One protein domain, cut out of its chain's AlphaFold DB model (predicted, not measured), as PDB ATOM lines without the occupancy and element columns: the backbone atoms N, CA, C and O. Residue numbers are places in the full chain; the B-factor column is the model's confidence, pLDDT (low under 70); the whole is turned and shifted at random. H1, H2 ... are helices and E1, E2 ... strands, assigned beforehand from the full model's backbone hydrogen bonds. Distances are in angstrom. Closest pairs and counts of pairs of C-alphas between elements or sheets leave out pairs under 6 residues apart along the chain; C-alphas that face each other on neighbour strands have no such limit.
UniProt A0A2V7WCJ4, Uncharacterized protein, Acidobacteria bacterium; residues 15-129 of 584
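This is residues 15 to 129 of the 584 residues of an uncharacterized protein of Acidobacteria bacterium (UniProt A0A2V7WCJ4). A curled sheet of five strands, E4 E3 E6 E7 E8, and a smaller sheet of three, E1 E2 E5, lie face to face as a sandwich; beyond one end of it a helical hairpin, H1 and H2, is set off from both sheets and adds to the length. The chain leaves the large sheet after E6 for this hairpin and comes back to it at E7. The printed part has 115 residues with two named helices and eight named strands, in the order E1 E2 E3 E4 E5 E6 H1 H2 E7 E8; both sheets are antiparallel and the class is mixed, helices and strands. The whole is loose, with a radius of gyration of the C-alphas of 16.7 A, and elongated, spanning 49 by 27 by 18 A.

Start at E1, residues 15 to 17, which forms a hairpin with E2, residues 22 to 27; look for N 17 and O 24, 2.7 A apart. E5, residues 57 to 60, is the other neighbour of E2, with N 23 and O 59 at 2.9 A. In the large sheet, strongly twisted, E3, residues 32 to 40, and E4, residues 46 to 52, form a hairpin, with N 39 and O 47 at 2.8 A. E3 also neighbours E6, residues 70 to 80, with N 38 and O 75 at 2.9 A. E7, residues 115 to 123, is beside E6, with N 72 and O 120 at 2.8 A, and forms a hairpin with E8, residues 126 to 128, where N 128 and O 121 are 2.8 A apart. The facing parts of the two sheets are 8.4 A centre to centre, their best planes 25 degrees apart. The closest C-alphas of E4 and E5 are those of Phe 51 and Val 57, 6.1 A; those of E2 and E8 are Gln 22 and Ile 127, 6.8 A. H1, residues 84 to 95, touches H2, residues 99 to 108, with residues 90 to 94 alone, closest at the C-alphas of Leu 90 and Ala 102, 5.6 A; they run opposite ways at a shallow tilt of 22 degrees. Neither helix is on a sheet. In H1 and H2 every O i to N i+4 pair is within hydrogen-bond range.

Find C-alpha 15 at (150.172, 184.353, 103.150), where E1 begins. E2 measures 16.0 A, E3 23.4 A and E4 20.0 A. E6, the longest strand by residues, runs 32.2 A to C-alpha 80 at (140.516, 198.924, 96.603). H1 measures 16.5 A, H2 14.5 A and E7 26.6 A. E8 ends at C-alpha 128, (156.151, 182.004, 115.328).

The two C-alphas farthest apart, those of Gly 85 and Asn 124, are 49.9 A from each other. The printed part has no cut, and no link is long. Mean pLDDT of the printed part is 81.9; look for values under 70 at residues 19, 109 to 110, 112 to 113 and 129.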
ATOM      1  N   LYS A  15     149.621 185.406 102.286       83.75
ATOM      2  CA  LYS A  15     150.172 184.353 103.150       83.75
ATOM      3  C   LYS A  15     151.182 184.968 104.117       83.75
ATOM      4  O   LYS A  15     152.088 185.669 103.675       83.75
ATOM      5  N   ALA A  16     151.037 184.707 105.413       82.44
ATOM      6  CA  ALA A  16     152.026 185.124 106.402       82.44
ATOM      7  C   ALA A  16     153.322 184.317 106.220       82.44
ATOM      8  O   ALA A  16     153.283 183.094 106.090       82.44
ATOM      9  N   ILE A  17     154.459 185.002 106.177       79.56
ATOM     10  CA  ILE A  17     155.794 184.438 106.013       79.56
ATOM     11  C   ILE A  17     156.771 185.119 106.980       79.56
ATOM     12  O   ILE A  17     156.699 186.322 107.234       79.56
ATOM     13  N   GLY A  18     157.720 184.338 107.495       71.31
ATOM     14  CA  GLY A  18     158.764 184.812 108.407       71.31
ATOM     15  C   GLY A  18     158.421 184.652 109.893       71.31
ATOM     16  O   GLY A  18     157.264 184.599 110.281       71.31
ATOM     17  N   GLY A  19     159.453 184.580 110.734       67.94
ATOM     18  CA  GLY A  19     159.341 184.419 112.184       67.94
ATOM     19  C   GLY A  19     160.641 184.824 112.884       67.94
ATOM     20  O   GLY A  19     161.711 184.820 112.273       67.94
ATOM     21  N   GLY A  20     160.544 185.224 114.153       76.62
ATOM     22  CA  GLY A  20     161.601 185.905 114.908       76.62
ATOM     23  C   GLY A  20     161.144 187.288 115.376       76.62
ATOM     24  O   GLY A  20     160.205 187.391 116.157       76.62
ATOM     25  N   SER A  21     161.792 188.362 114.910       78.25
ATOM     26  CA  SER A  21     161.470 189.748 115.303       78.25
ATOM     27  C   SER A  21     160.456 190.461 114.395       78.25
ATOM     28  O   SER A  21     160.116 191.619 114.656       78.25
ATOM     29  N   GLN A  22     160.028 189.822 113.301       86.19
ATOM     30  CA  GLN A  22     159.108 190.385 112.312       86.19
ATOM     31  C   GLN A  22     158.383 189.276 111.538       86.19
ATOM     32  O   GLN A  22     158.988 188.252 111.220       86.19
ATOM     33  N   ILE A  23     157.115 189.519 111.211       87.56
ATOM     34  CA  ILE A  23     156.289 188.728 110.294       87.56
ATOM     35  C   ILE A  23     155.856 189.610 109.115       87.56
ATOM     36  O   ILE A  23     155.626 190.812 109.278       87.56
ATOM     37  N   GLU A  24     155.787 189.033 107.918       90.00
ATOM     38  CA  GLU A  24     155.389 189.708 106.681       90.00
ATOM     39  C   GLU A  24     154.246 188.948 106.006       90.00
ATOM     40  O   GLU A  24     154.221 187.724 106.019       90.00
ATOM     41  N   TRP A  25     153.301 189.647 105.379       91.00
ATOM     42  CA  TRP A  25     152.265 189.018 104.562       91.00
ATOM     43  C   TRP A  25     152.594 189.163 103.080       91.00
ATOM     44  O   TRP A  25     152.514 190.251 102.508       91.00
ATOM     45  N   GLN A  26     152.905 188.037 102.436       87.31
ATOM     46  CA  GLN A  26     153.097 187.957 100.997       87.31
ATOM     47  C   GLN A  26     151.735 188.017 100.298       87.31
ATOM     48  O   GLN A  26     150.966 187.052 100.291       87.31
ATOM     49  N   LEU A  27     151.415 189.185  99.742       88.19
ATOM     50  CA  LEU A  27     150.108 189.469  99.156       88.19
ATOM     51  C   LEU A  27     149.873 188.658  97.878       88.19
ATOM     52  O   LEU A  27     150.704 188.656  96.973       88.19
ATOM     53  N   SER A  28     148.707 188.016  97.785       82.88
ATOM     54  CA  SER A  28     148.250 187.294  96.584       82.88
ATOM     55  C   SER A  28     147.258 188.117  95.750       82.88
ATOM     56  O   SER A  28     146.662 187.613  94.801       82.88
ATOM     57  N   ILE A  29     147.084 189.399  96.095       78.88
ATOM     58  CA  ILE A  29     146.140 190.324  95.462       78.88
ATOM     59  C   ILE A  29     146.851 191.496  94.775       78.88
ATOM     60  O   ILE A  29     147.898 191.969  95.214       78.88
ATOM     61  N   SER A  30     146.238 192.022  93.715       74.88
ATOM     62  CA  SER A  30     146.688 193.220  92.993       74.88
ATOM     63  C   SER A  30     145.534 194.224  92.836       74.88
ATOM     64  O   SER A  30     144.381 193.883  93.078       74.88
ATOM     65  N   GLY A  31     145.830 195.484  92.492       74.94
ATOM     66  CA  GLY A  31     144.794 196.501  92.221       74.94
ATOM     67  C   GLY A  31     144.216 197.246  93.439       74.94
ATOM     68  O   GLY A  31     143.199 197.927  93.310       74.94
ATOM     69  N   HIS A  32     144.853 197.170  94.609       83.56
ATOM     70  CA  HIS A  32     144.463 197.923  95.810       83.56
ATOM     71  C   HIS A  32     145.149 199.304  95.893       83.56
ATOM     72  O   HIS A  32     146.173 199.544  95.253       83.56
ATOM     73  N   GLU A  33     144.575 200.237  96.657       84.19
ATOM     74  CA  GLU A  33     145.179 201.533  97.014       84.19
ATOM     75  C   GLU A  33     146.104 201.375  98.227       84.19
ATOM     76  O   GLU A  33     147.242 201.846  98.206       84.19
ATOM     77  N   LYS A  34     145.629 200.665  99.257       88.94
ATOM     78  CA  LYS A  34     146.375 200.342 100.479       88.94
ATOM     79  C   LYS A  34     145.813 199.091 101.160       88.94
ATOM     80  O   LYS A  34     144.689 198.680 100.871       88.94
ATOM     81  N   ILE A  35     146.576 198.513 102.079       90.56
ATOM     82  CA  ILE A  35     146.114 197.489 103.022       90.56
ATOM     83  C   ILE A  35     146.232 198.036 104.436       90.56
ATOM     84  O   ILE A  35     147.247 198.634 104.786       90.56
ATOM     85  N   VAL A  36     145.194 197.834 105.239       92.38
ATOM     86  CA  VAL A  36     145.226 198.108 106.676       92.38
ATOM     87  C   VAL A  36     145.452 196.786 107.394       92.38
ATOM     88  O   VAL A  36     144.642 195.872 107.253       92.38
ATOM     89  N   LEU A  37     146.563 196.675 108.118       93.25
ATOM     90  CA  LEU A  37     146.819 195.571 109.036       93.25
ATOM     91  C   LEU A  37     146.393 196.011 110.432       93.25
ATOM     92  O   LEU A  37     146.902 197.014 110.931       93.25
ATOM     93  N   THR A  38     145.518 195.236 111.058       93.00
ATOM     94  CA  THR A  38     145.181 195.360 112.478       93.00
ATOM     95  C   THR A  38     145.616 194.087 113.188       93.00
ATOM     96  O   THR A  38     145.261 193.003 112.737       93.00
ATOM     97  N   VAL A  39     146.385 194.206 114.268       90.00
ATOM     98  CA  VAL A  39     146.846 193.095 115.112       90.00
ATOM     99  C   VAL A  39     146.352 193.336 116.533       90.00
ATOM    100  O   VAL A  39     146.609 194.402 117.085       90.00
ATOM    101  N   SER A  40     145.676 192.353 117.119       89.25
ATOM    102  CA  SER A  40     145.199 192.389 118.504       89.25
ATOM    103  C   SER A  40     146.018 191.419 119.348       89.25
ATOM    104  O   SER A  40     146.077 190.223 119.044       89.25
ATOM    105  N   ALA A  41     146.648 191.949 120.390       86.50
ATOM    106  CA  ALA A  41     147.454 191.215 121.349       86.50
ATOM    107  C   ALA A  41     146.585 190.544 122.437       86.50
ATOM    108  O   ALA A  41     145.460 190.989 122.691       86.50
ATOM    109  N   PRO A  42     147.092 189.496 123.119       81.56
ATOM    110  CA  PRO A  42     146.372 188.807 124.196       81.56
ATOM    111  C   PRO A  42     145.998 189.700 125.388       81.56
ATOM    112  O   PRO A  42     145.027 189.425 126.090       81.56
ATOM    113  N   ASP A  43     146.778 190.748 125.641       82.44
ATOM    114  CA  ASP A  43     146.578 191.715 126.725       82.44
ATOM    115  C   ASP A  43     145.619 192.860 126.348       82.44
ATOM    116  O   ASP A  43     145.336 193.736 127.169       82.44
ATOM    117  N   GLY A  44     145.074 192.823 125.129       79.56
ATOM    118  CA  GLY A  44     144.122 193.796 124.610       79.56
ATOM    119  C   GLY A  44     144.756 194.989 123.896       79.56
ATOM    120  O   GLY A  44     144.007 195.841 123.413       79.56
ATOM    121  N   GLU A  45     146.089 195.075 123.783       84.88
ATOM    122  CA  GLU A  45     146.714 196.086 122.927       84.88
ATOM    123  C   GLU A  45     146.390 195.828 121.448       84.88
ATOM    124  O   GLU A  45     146.436 194.700 120.957       84.88
ATOM    125  N   VAL A  46     146.061 196.892 120.712       87.56
ATOM    126  CA  VAL A  46     145.738 196.812 119.284       87.56
ATOM    127  C   VAL A  46     146.701 197.688 118.500       87.56
ATOM    128  O   VAL A  46     146.750 198.905 118.680       87.56
ATOM    129  N   TYR A  47     147.434 197.070 117.581       90.44
ATOM    130  CA  TYR A  47     148.247 197.754 116.587       90.44
ATOM    131  C   TYR A  47     147.471 197.884 115.279       90.44
ATOM    132  O   TYR A  47     146.877 196.915 114.810       90.44
ATOM    133  N   SER A  48     147.501 199.061 114.653       93.38
ATOM    134  CA  SER A  48     146.945 199.256 113.314       93.38
ATOM    135  C   SER A  48     147.876 200.104 112.457       93.38
ATOM    136  O   SER A  48     148.325 201.169 112.884       93.38
ATOM    137  N   LYS A  49     148.172 199.638 111.239       91.56
ATOM    138  CA  LYS A  49     149.022 200.356 110.285       91.56
ATOM    139  C   LYS A  49     148.542 200.197 108.852       91.56
ATOM    140  O   LYS A  49     148.120 199.123 108.425       91.56
ATOM    141  N   GLU A  50     148.658 201.285 108.100       93.69
ATOM    142  CA  GLU A  50     148.345 201.329 106.676       93.69
ATOM    143  C   GLU A  50     149.603 201.147 105.820       93.69
ATOM    144  O   GLU A  50     150.627 201.797 106.039       93.69
ATOM    145  N   PHE A  51     149.499 200.301 104.800       91.69
ATOM    146  CA  PHE A  51     150.554 200.011 103.834       91.69
ATOM    147  C   PHE A  51     150.072 200.396 102.439       91.69
ATOM    148  O   PHE A  51     149.105 199.828 101.931       91.69
ATOM    149  N   ALA A  52     150.730 201.372 101.812       88.69
ATOM    150  CA  ALA A  52     150.430 201.756 100.434       88.69
ATOM    151  C   ALA A  52     150.749 200.607  99.462       88.69
ATOM    152  O   ALA A  52     151.674 199.825  99.702       88.69
ATOM    153  N   ALA A  53     150.018 200.531  98.347       85.19
ATOM    154  CA  ALA A  53     150.233 199.504  97.328       85.19
ATOM    155  C   ALA A  53     151.710 199.399  96.898       85.19
ATOM    156  O   ALA A  53     152.342 200.402  96.565       85.19
ATOM    157  N   GLY A  54     152.247 198.175  96.898       80.50
ATOM    158  CA  GLY A  54     153.657 197.895  96.598       80.50
ATOM    159  C   GLY A  54     154.604 197.955  97.805       80.50
ATOM    160  O   GLY A  54     155.787 197.669  97.644       80.50
ATOM    161  N   THR A  55     154.106 198.284  99.002       87.06
ATOM    162  CA  THR A  55     154.882 198.219 100.252       87.06
ATOM    163  C   THR A  55     154.674 196.861 100.934       87.06
ATOM    164  O   THR A  55     153.521 196.437 101.050       87.06
ATOM    165  N   PRO A  56     155.733 196.187 101.425       87.69
ATOM    166  CA  PRO A  56     155.593 194.969 102.220       87.69
ATOM    167  C   PRO A  56     154.734 195.195 103.472       87.69
ATOM    168  O   PRO A  56     155.018 196.093 104.272       87.69
ATOM    169  N   VAL A  57     153.694 194.378 103.654       93.38
ATOM    170  CA  VAL A  57     152.829 194.421 104.843       93.38
ATOM    171  C   VAL A  57     153.521 193.654 105.956       93.38
ATOM    172  O   VAL A  57     153.698 192.445 105.850       93.38
ATOM    173  N   THR A  58     153.943 194.355 107.004       92.00
ATOM    174  CA  THR A  58     154.841 193.807 108.029       92.00
ATOM    175  C   THR A  58     154.388 194.176 109.435       92.00
ATOM    176  O   THR A  58     153.835 195.251 109.658       92.00
ATOM    177  N   PHE A  59     154.653 193.290 110.389       91.88
ATOM    178  CA  PHE A  59     154.511 193.552 111.817       91.88
ATOM    179  C   PHE A  59     155.795 193.136 112.526       91.88
ATOM    180  O   PHE A  59     156.253 192.004 112.370       91.88
ATOM    181  N   SER A  60     156.398 194.053 113.281       88.06
ATOM    182  CA  SER A  60     157.606 193.797 114.062       88.06
ATOM    183  C   SER A  60     157.318 193.808 115.557       88.06
ATOM    184  O   SER A  60     156.479 194.560 116.033       88.06
ATOM    185  N   ALA A  61     158.108 193.058 116.326       80.38
ATOM    186  CA  ALA A  61     158.086 193.070 117.790       80.38
ATOM    187  C   ALA A  61     158.239 194.472 118.423       80.38
ATOM    188  O   ALA A  61     157.922 194.653 119.591       80.38
ATOM    189  N   LYS A  62     158.749 195.458 117.669       83.19
ATOM    190  CA  LYS A  62     158.920 196.855 118.106       83.19
ATOM    191  C   LYS A  62     157.720 197.756 117.807       83.19
ATOM    192  O   LYS A  62     157.736 198.917 118.200       83.19
ATOM    193  N   ASP A  63     156.731 197.250 117.072       86.00
ATOM    194  CA  ASP A  63     155.523 197.997 116.719       86.00
ATOM    195  C   ASP A  63     154.540 198.100 117.902       86.00
ATOM    196  O   ASP A  63     153.621 198.919 117.864       86.00
ATOM    197  N   LEU A  64     154.764 197.309 118.961       82.25
ATOM    198  CA  LEU A  64     154.071 197.394 120.245       82.25
ATOM    199  C   LEU A  64     155.022 197.870 121.363       82.25
ATOM    200  O   LEU A  64     156.217 197.560 121.324       82.25
ATOM    201  N   PRO A  65     154.510 198.597 122.376       78.00
ATOM    202  CA  PRO A  65     155.257 198.987 123.575       78.00
ATOM    203  C   PRO A  65     155.908 197.809 124.314       78.00
ATOM    204  O   PRO A  65     157.019 197.952 124.833       78.00
ATOM    205  N   ALA A  66     155.237 196.656 124.350       81.69
ATOM    206  CA  ALA A  66     155.756 195.404 124.882       81.69
ATOM    207  C   ALA A  66     155.208 194.218 124.078       81.69
ATOM    208  O   ALA A  66     154.034 194.190 123.724       81.69
ATOM    209  N   LEU A  67     156.052 193.221 123.804       83.00
ATOM    210  CA  LEU A  67     155.612 191.984 123.164       83.00
ATOM    211  C   LEU A  67     155.333 190.933 124.245       83.00
ATOM    212  O   LEU A  67     156.265 190.430 124.873       83.00
ATOM    213  N   VAL A  68     154.058 190.629 124.472       86.69
ATOM    214  CA  VAL A  68     153.612 189.611 125.435       86.69
ATOM    215  C   VAL A  68     153.514 188.251 124.744       86.69
ATOM    216  O   VAL A  68     153.093 188.174 123.591       86.69
ATOM    217  N   ASP A  69     153.898 187.177 125.433       84.56
ATOM    218  CA  ASP A  69     153.726 185.813 124.929       84.56
ATOM    219  C   ASP A  69     152.233 185.433 124.881       84.56
ATOM    220  O   ASP A  69     151.482 185.688 125.823       84.56
ATOM    221  N   GLY A  70     151.797 184.797 123.793       80.69
ATOM    222  CA  GLY A  70     150.407 184.389 123.581       80.69
ATOM    223  C   GLY A  70     149.979 184.423 122.114       80.69
ATOM    224  O   GLY A  70     150.792 184.640 121.215       80.69
ATOM    225  N   GLU A  71     148.695 184.170 121.868       85.88
ATOM    226  CA  GLU A  71     148.104 184.187 120.527       85.88
ATOM    227  C   GLU A  71     147.663 185.602 120.130       85.88
ATOM    228  O   GLU A  71     146.867 186.237 120.816       85.88
ATOM    229  N   TYR A  72     148.167 186.083 118.998       88.38
ATOM    230  CA  TYR A  72     147.789 187.351 118.389       88.38
ATOM    231  C   TYR A  72     146.846 187.069 117.230       88.38
ATOM    232  O   TYR A  72     147.125 186.208 116.394       88.38
ATOM    233  N   THR A  73     145.769 187.840 117.129       88.56
ATOM    234  CA  THR A  73     144.877 187.799 115.963       88.56
ATOM    235  C   THR A  73     145.178 188.968 115.041       88.56
ATOM    236  O   THR A  73     145.540 190.050 115.497       88.56
ATOM    237  N   TYR A  74     145.050 188.766 113.733       89.50
ATOM    238  CA  TYR A  74     145.227 189.826 112.750       89.50
ATOM    239  C   TYR A  74     144.054 189.907 111.779       89.50
ATOM    240  O   TYR A  74     143.399 188.908 111.477       89.50
ATOM    241  N   GLN A  75     143.839 191.104 111.241       91.31
ATOM    242  CA  GLN A  75     142.946 191.378 110.127       91.31
ATOM    243  C   GLN A  75     143.682 192.213 109.074       91.31
ATOM    244  O   GLN A  75     144.223 193.275 109.371       91.31
ATOM    245  N   LEU A  76     143.677 191.735 107.830       88.81
ATOM    246  CA  LEU A  76     144.069 192.481 106.640       88.81
ATOM    247  C   LEU A  76     142.804 193.008 105.968       88.81
ATOM    248  O   LEU A  76     142.017 192.222 105.441       88.81
ATOM    249  N   THR A  77     142.613 194.322 105.954       89.62
ATOM    250  CA  THR A  77     141.515 194.975 105.232       89.62
ATOM    251  C   THR A  77     142.051 195.612 103.958       89.62
ATOM    252  O   THR A  77     142.912 196.496 103.998       89.62
ATOM    253  N   VAL A  78     141.539 195.175 102.809       86.81
ATOM    254  CA  VAL A  78     141.952 195.683 101.500       86.81
ATOM    255  C   VAL A  78     141.160 196.942 101.180       86.81
ATOM    256  O   VAL A  78     139.932 196.919 101.129       86.81
ATOM    257  N   VAL A  79     141.862 198.040 100.907       83.81
ATOM    258  CA  VAL A  79     141.246 199.256 100.376       83.81
ATOM    259  C   VAL A  79     141.450 199.254  98.859       83.81
ATOM    260  O   VAL A  79     142.583 199.428  98.403       83.81
ATOM    261  N   PRO A  80     140.399 199.022  98.054       81.19
ATOM    262  CA  PRO A  80     140.516 198.924  96.603       81.19
ATOM    263  C   PRO A  80     140.856 200.285  95.990       81.19
ATOM    264  O   PRO A  80     140.432 201.325  96.492       81.19
ATOM    265  N   ARG A  81     141.600 200.292  94.877       80.88
ATOM    266  CA  ARG A  81     141.849 201.528  94.130       80.88
ATOM    267  C   ARG A  81     140.609 201.876  93.311       80.88
ATOM    268  O   ARG A  81     140.243 201.151  92.392       80.88
ATOM    269  N   ILE A  82     139.992 203.009  93.629       80.62
ATOM    270  CA  ILE A  82     138.768 203.490  92.975       80.62
ATOM    271  C   ILE A  82     139.020 204.745  92.138       80.62
ATOM    272  O   ILE A  82     139.994 205.467  92.359       80.62
ATOM    273  N   SER A  83     138.146 205.011  91.164       78.69
ATOM    274  CA  SER A  83     138.222 206.223  90.341       78.69
ATOM    275  C   SER A  83     137.980 207.485  91.180       78.69
ATOM    276  O   SER A  83     137.267 207.451  92.185       78.69
ATOM    277  N   SER A  84     138.542 208.622  90.755       75.31
ATOM    278  CA  SER A  84     138.369 209.916  91.438       75.31
ATOM    279  C   SER A  84     136.895 210.304  91.593       75.31
ATOM    280  O   SER A  84     136.488 210.720  92.674       75.31
ATOM    281  N   GLY A  85     136.076 210.059  90.563       79.00
ATOM    282  CA  GLY A  85     134.633 210.316  90.611       79.00
ATOM    283  C   GLY A  85     133.882 209.457  91.636       79.00
ATOM    284  O   GLY A  85     132.991 209.959  92.316       79.00
ATOM    285  N   LEU A  86     134.261 208.185  91.817       79.31
ATOM    286  CA  LEU A  86     133.660 207.336  92.853       79.31
ATOM    287  C   LEU A  86     134.144 207.731  94.259       79.31
ATOM    288  O   LEU A  86     133.383 207.654  95.222       79.31
ATOM    289  N   LYS A  87     135.391 208.204  94.381       79.69
ATOM    290  CA  LYS A  87     135.965 208.691  95.645       79.69
ATOM    291  C   LYS A  87     135.231 209.935  96.160       79.69
ATOM    292  O   LYS A  87     134.937 210.000  97.352       79.69
ATOM    293  N   GLU A  88     134.870 210.868  95.278       80.50
ATOM    294  CA  GLU A  88     134.064 212.053  95.620       80.50
ATOM    295  C   GLU A  88     132.640 211.685  96.055       80.50
ATOM    296  O   GLU A  88     132.154 212.183  97.069       80.50
ATOM    297  N   GLN A  89     131.993 210.757  95.344       79.62
ATOM    298  CA  GLN A  89     130.641 210.293  95.678       79.62
ATOM    299  C   GLN A  89     130.592 209.573  97.035       79.62
ATOM    300  O   GLN A  89     129.694 209.822  97.839       79.62
ATOM    301  N   LEU A  90     131.592 208.736  97.335       79.25
ATOM    302  CA  LEU A  90     131.704 208.063  98.631       79.25
ATOM    303  C   LEU A  90     132.051 209.030  99.771       79.25
ATOM    304  O   LEU A  90     131.579 208.842 100.890       79.25
ATOM    305  N   ALA A  91     132.857 210.063  99.509       78.75
ATOM    306  CA  ALA A  91     133.150 211.103 100.494       78.75
ATOM    307  C   ALA A  91     131.904 211.943 100.817       78.75
ATOM    308  O   ALA A  91     131.639 212.214 101.987       78.75
ATOM    309  N   ALA A  92     131.103 212.289  99.805       78.50
ATOM    310  CA  ALA A  92     129.837 212.992  99.992       78.50
ATOM    311  C   ALA A  92     128.839 212.166 100.822       78.50
ATOM    312  O   ALA A  92     128.283 212.690 101.783       78.50
ATOM    313  N   ALA A  93     128.690 210.871 100.516       78.75
ATOM    314  CA  ALA A  93     127.806 209.964 101.255       78.75
ATOM    315  C   ALA A  93     128.213 209.801 102.728       78.75
ATOM    316  O   ALA A  93     127.367 209.801 103.621       78.75
ATOM    317  N   ARG A  94     129.520 209.713 103.005       77.75
ATOM    318  CA  ARG A  94     130.039 209.634 104.380       77.75
ATOM    319  C   ARG A  94     129.846 210.941 105.147       77.75
ATOM    320  O   ARG A  94     129.459 210.900 106.309       77.75
ATOM    321  N   ASN A  95     130.041 212.089 104.498       78.00
ATOM    322  CA  ASN A  95     129.807 213.396 105.117       78.00
ATOM    323  C   ASN A  95     128.323 213.653 105.428       78.00
ATOM    324  O   ASN A  95     128.023 214.428 106.332       78.00
ATOM    325  N   SER A  96     127.401 212.998 104.717       76.44
ATOM    326  CA  SER A  96     125.963 213.045 104.999       76.44
ATOM    327  C   SER A  96     125.465 211.929 105.928       76.44
ATOM    328  O   SER A  96     124.262 211.844 106.161       76.44
ATOM    329  N   GLY A  97     126.348 211.062 106.445       73.75
ATOM    330  CA  GLY A  97     125.972 209.922 107.294       73.75
ATOM    331  C   GLY A  97     125.196 208.812 106.570       73.75
ATOM    332  O   GLY A  97     124.594 207.959 107.221       73.75
ATOM    333  N   ASP A  98     125.202 208.804 105.235       79.56
ATOM    334  CA  ASP A  98     124.481 207.835 104.402       79.56
ATOM    335  C   ASP A  98     125.331 206.577 104.147       79.56
ATOM    336  O   ASP A  98     125.846 206.316 103.054       79.56
ATOM    337  N   GLU A  99     125.490 205.780 105.203       72.50
ATOM    338  CA  GLU A  99     126.202 204.496 105.179       72.50
ATOM    339  C   GLU A  99     125.564 203.488 104.201       72.50
ATOM    340  O   GLU A  99     126.263 202.692 103.566       72.50
ATOM    341  N   ALA A 100     124.237 203.527 104.040       73.25
ATOM    342  CA  ALA A 100     123.509 202.633 103.143       73.25
ATOM    343  C   ALA A 100     123.739 202.999 101.667       73.25
ATOM    344  O   ALA A 100     124.021 202.116 100.848       73.25
ATOM    345  N   GLY A 101     123.703 204.291 101.334       73.75
ATOM    346  CA  GLY A 101     124.021 204.802 100.004       73.75
ATOM    347  C   GLY A 101     125.470 204.532  99.611       73.75
ATOM    348  O   GLY A 101     125.731 204.079  98.493       73.75
ATOM    349  N   ALA A 102     126.418 204.690 100.541       71.69
ATOM    350  CA  ALA A 102     127.819 204.340 100.307       71.69
ATOM    351  C   ALA A 102     128.000 202.846  99.963       71.69
ATOM    352  O   ALA A 102     128.715 202.508  99.014       71.69
ATOM    353  N   ARG A 103     127.305 201.941 100.672       72.75
ATOM    354  CA  ARG A 103     127.328 200.491 100.385       72.75
ATOM    355  C   ARG A 103     126.687 200.148  99.039       72.75
ATOM    356  O   ARG A 103     127.217 199.313  98.307       72.75
ATOM    357  N   ALA A 104     125.587 200.807  98.679       75.44
ATOM    358  CA  ALA A 104     124.936 200.610  97.385       75.44
ATOM    359  C   ALA A 104     125.820 201.073  96.212       75.44
ATOM    360  O   ALA A 104     125.899 200.386  95.190       75.44
ATOM    361  N   MET A 105     126.533 202.194  96.371       76.94
ATOM    362  CA  MET A 105     127.487 202.702  95.377       76.94
ATOM    363  C   MET A 105     128.675 201.754  95.174       76.94
ATOM    364  O   MET A 105     129.024 201.461  94.031       76.94
ATOM    365  N   MET A 106     129.236 201.206  96.258       71.75
ATOM    366  CA  MET A 106     130.288 200.177  96.200       71.75
ATOM    367  C   MET A 106     129.808 198.917  95.459       71.75
ATOM    368  O   MET A 106     130.470 198.459  94.528       71.75
ATOM    369  N   LYS A 107     128.606 198.414  95.785       74.31
ATOM    370  CA  LYS A 107     128.017 197.221  95.148       74.31
ATOM    371  C   LYS A 107     127.761 197.422  93.652       74.31
ATOM    372  O   LYS A 107     128.036 196.533  92.852       74.31
ATOM    373  N   LYS A 108     127.282 198.603  93.249       75.69
ATOM    374  CA  LYS A 108     127.056 198.947  91.834       75.69
ATOM    375  C   LYS A 108     128.361 199.080  91.043       75.69
ATOM    376  O   LYS A 108     128.373 198.807  89.848       75.69
ATOM    377  N   ALA A 109     129.447 199.470  91.708       68.19
ATOM    378  CA  ALA A 109     130.785 199.522  91.127       68.19
ATOM    379  C   ALA A 109     131.498 198.153  91.102       68.19
ATOM    380  O   ALA A 109     132.631 198.080  90.631       68.19
ATOM    381  N   GLY A 110     130.861 197.079  91.593       67.19
ATOM    382  CA  GLY A 110     131.464 195.744  91.679       67.19
ATOM    383  C   GLY A 110     132.573 195.642  92.730       67.19
ATOM    384  O   GLY A 110     133.465 194.809  92.600       67.19
ATOM    385  N   ILE A 111     132.549 196.518  93.737       70.62
ATOM    386  CA  ILE A 111     133.560 196.601  94.789       70.62
ATOM    387  C   ILE A 111     132.993 195.963  96.054       70.62
ATOM    388  O   ILE A 111     132.129 196.542  96.715       70.62
ATOM    389  N   GLU A 112     133.498 194.785  96.406       66.12
ATOM    390  CA  GLU A 112     133.182 194.120  97.670       66.12
ATOM    391  C   GLU A 112     134.313 194.337  98.692       66.12
ATOM    392  O   GLU A 112     135.485 194.382  98.302       66.12
ATOM    393  N   PRO A 113     134.011 194.504  99.994       67.12
ATOM    394  CA  PRO A 113     135.038 194.590 101.027       67.12
ATOM    395  C   PRO A 113     135.790 193.261 101.113       67.12
ATOM    396  O   PRO A 113     135.232 192.250 101.532       67.12
ATOM    397  N   ILE A 114     137.064 193.260 100.728       78.69
ATOM    398  CA  ILE A 114     137.924 192.086 100.864       78.69
ATOM    399  C   ILE A 114     138.674 192.216 102.190       78.69
ATOM    400  O   ILE A 114     139.412 193.181 102.406       78.69
ATOM    401  N   SER A 115     138.504 191.239 103.076       83.62
ATOM    402  CA  SER A 115     139.317 191.123 104.283       83.62
ATOM    403  C   SER A 115     139.711 189.683 104.567       83.62
ATOM    404  O   SER A 115     138.933 188.772 104.308       83.62
ATOM    405  N   GLN A 116     140.895 189.498 105.143       86.19
ATOM    406  CA  GLN A 116     141.382 188.217 105.650       86.19
ATOM    407  C   GLN A 116     141.690 188.357 107.137       86.19
ATOM    408  O   GLN A 116     142.336 189.326 107.529       86.19
ATOM    409  N   THR A 117     141.287 187.383 107.945       85.75
ATOM    410  CA  THR A 117     141.710 187.256 109.343       85.75
ATOM    411  C   THR A 117     142.593 186.026 109.535       85.75
ATOM    412  O   THR A 117     142.579 185.103 108.719       85.75
ATOM    413  N   GLY A 118     143.389 186.013 110.599       84.00
ATOM    414  CA  GLY A 118     144.173 184.850 111.011       84.00
ATOM    415  C   GLY A 118     144.837 185.075 112.366       84.00
ATOM    416  O   GLY A 118     144.578 186.086 113.017       84.00
ATOM    417  N   ALA A 119     145.699 184.149 112.780       83.88
ATOM    418  CA  ALA A 119     146.423 184.238 114.044       83.88
ATOM    419  C   ALA A 119     147.897 183.832 113.898       83.88
ATOM    420  O   ALA A 119     148.264 183.116 112.963       83.88
ATOM    421  N   PHE A 120     148.735 184.299 114.820       83.69
ATOM    422  CA  PHE A 120     150.112 183.842 115.018       83.69
ATOM    423  C   PHE A 120     150.442 183.838 116.515       83.69
ATOM    424  O   PHE A 120     149.780 184.508 117.303       83.69
ATOM    425  N   VAL A 121     151.468 183.090 116.922       82.88
ATOM    426  CA  VAL A 121     151.838 182.960 118.340       82.88
ATOM    427  C   VAL A 121     153.158 183.668 118.602       82.88
ATOM    428  O   VAL A 121     154.105 183.524 117.830       82.88
ATOM    429  N   VAL A 122     153.242 184.396 119.711       82.62
ATOM    430  CA  VAL A 122     154.515 184.840 120.287       82.62
ATOM    431  C   VAL A 122     154.871 183.918 121.445       82.62
ATOM    432  O   VAL A 122     154.056 183.710 122.343       82.62
ATOM    433  N   ALA A 123     156.082 183.368 121.428       78.94
ATOM    434  CA  ALA A 123     156.614 182.575 122.530       78.94
ATOM    435  C   ALA A 123     158.079 182.938 122.797       78.94
ATOM    436  O   ALA A 123     158.898 182.962 121.874       78.94
ATOM    437  N   ASN A 124     158.419 183.180 124.064       77.75
ATOM    438  CA  ASN A 124     159.725 183.645 124.524       77.75
ATOM    439  C   ASN A 124     160.218 184.900 123.776       77.75
ATOM    440  O   ASN A 124     161.396 184.995 123.421       77.75
ATOM    441  N   GLY A 125     159.316 185.847 123.493       71.19
ATOM    442  CA  GLY A 125     159.649 187.096 122.795       71.19
ATOM    443  C   GLY A 125     159.966 186.954 121.298       71.19
ATOM    444  O   GLY A 125     160.512 187.886 120.705       71.19
ATOM    445  N   ALA A 126     159.636 185.814 120.676       77.00
ATOM    446  CA  ALA A 126     159.776 185.581 119.238       77.00
ATOM    447  C   ALA A 126     158.426 185.240 118.584       77.00
ATOM    448  O   ALA A 126     157.656 184.437 119.108       77.00
ATOM    449  N   ILE A 127     158.164 185.825 117.413       83.06
ATOM    450  CA  ILE A 127     156.982 185.550 116.588       83.06
ATOM    451  C   ILE A 127     157.168 184.212 115.857       83.06
ATOM    452  O   ILE A 127     158.163 184.023 115.153       83.06
ATOM    453  N   LEU A 128     156.203 183.304 115.994       77.38
ATOM    454  CA  LEU A 128     156.151 182.004 115.328       77.38
ATOM    455  C   LEU A 128     155.103 182.039 114.202       77.38
ATOM    456  O   LEU A 128     153.902 182.050 114.473       77.38
ATOM    457  N   SER A 129     155.549 182.041 112.941       61.84
ATOM    458  CA  SER A 129     154.695 181.683 111.798       61.84
ATOM    459  C   SER A 129     154.618 180.157 111.663       61.84
ATOM    460  O   SER A 129     155.550 179.457 112.058       61.84
TER     461      SER A 129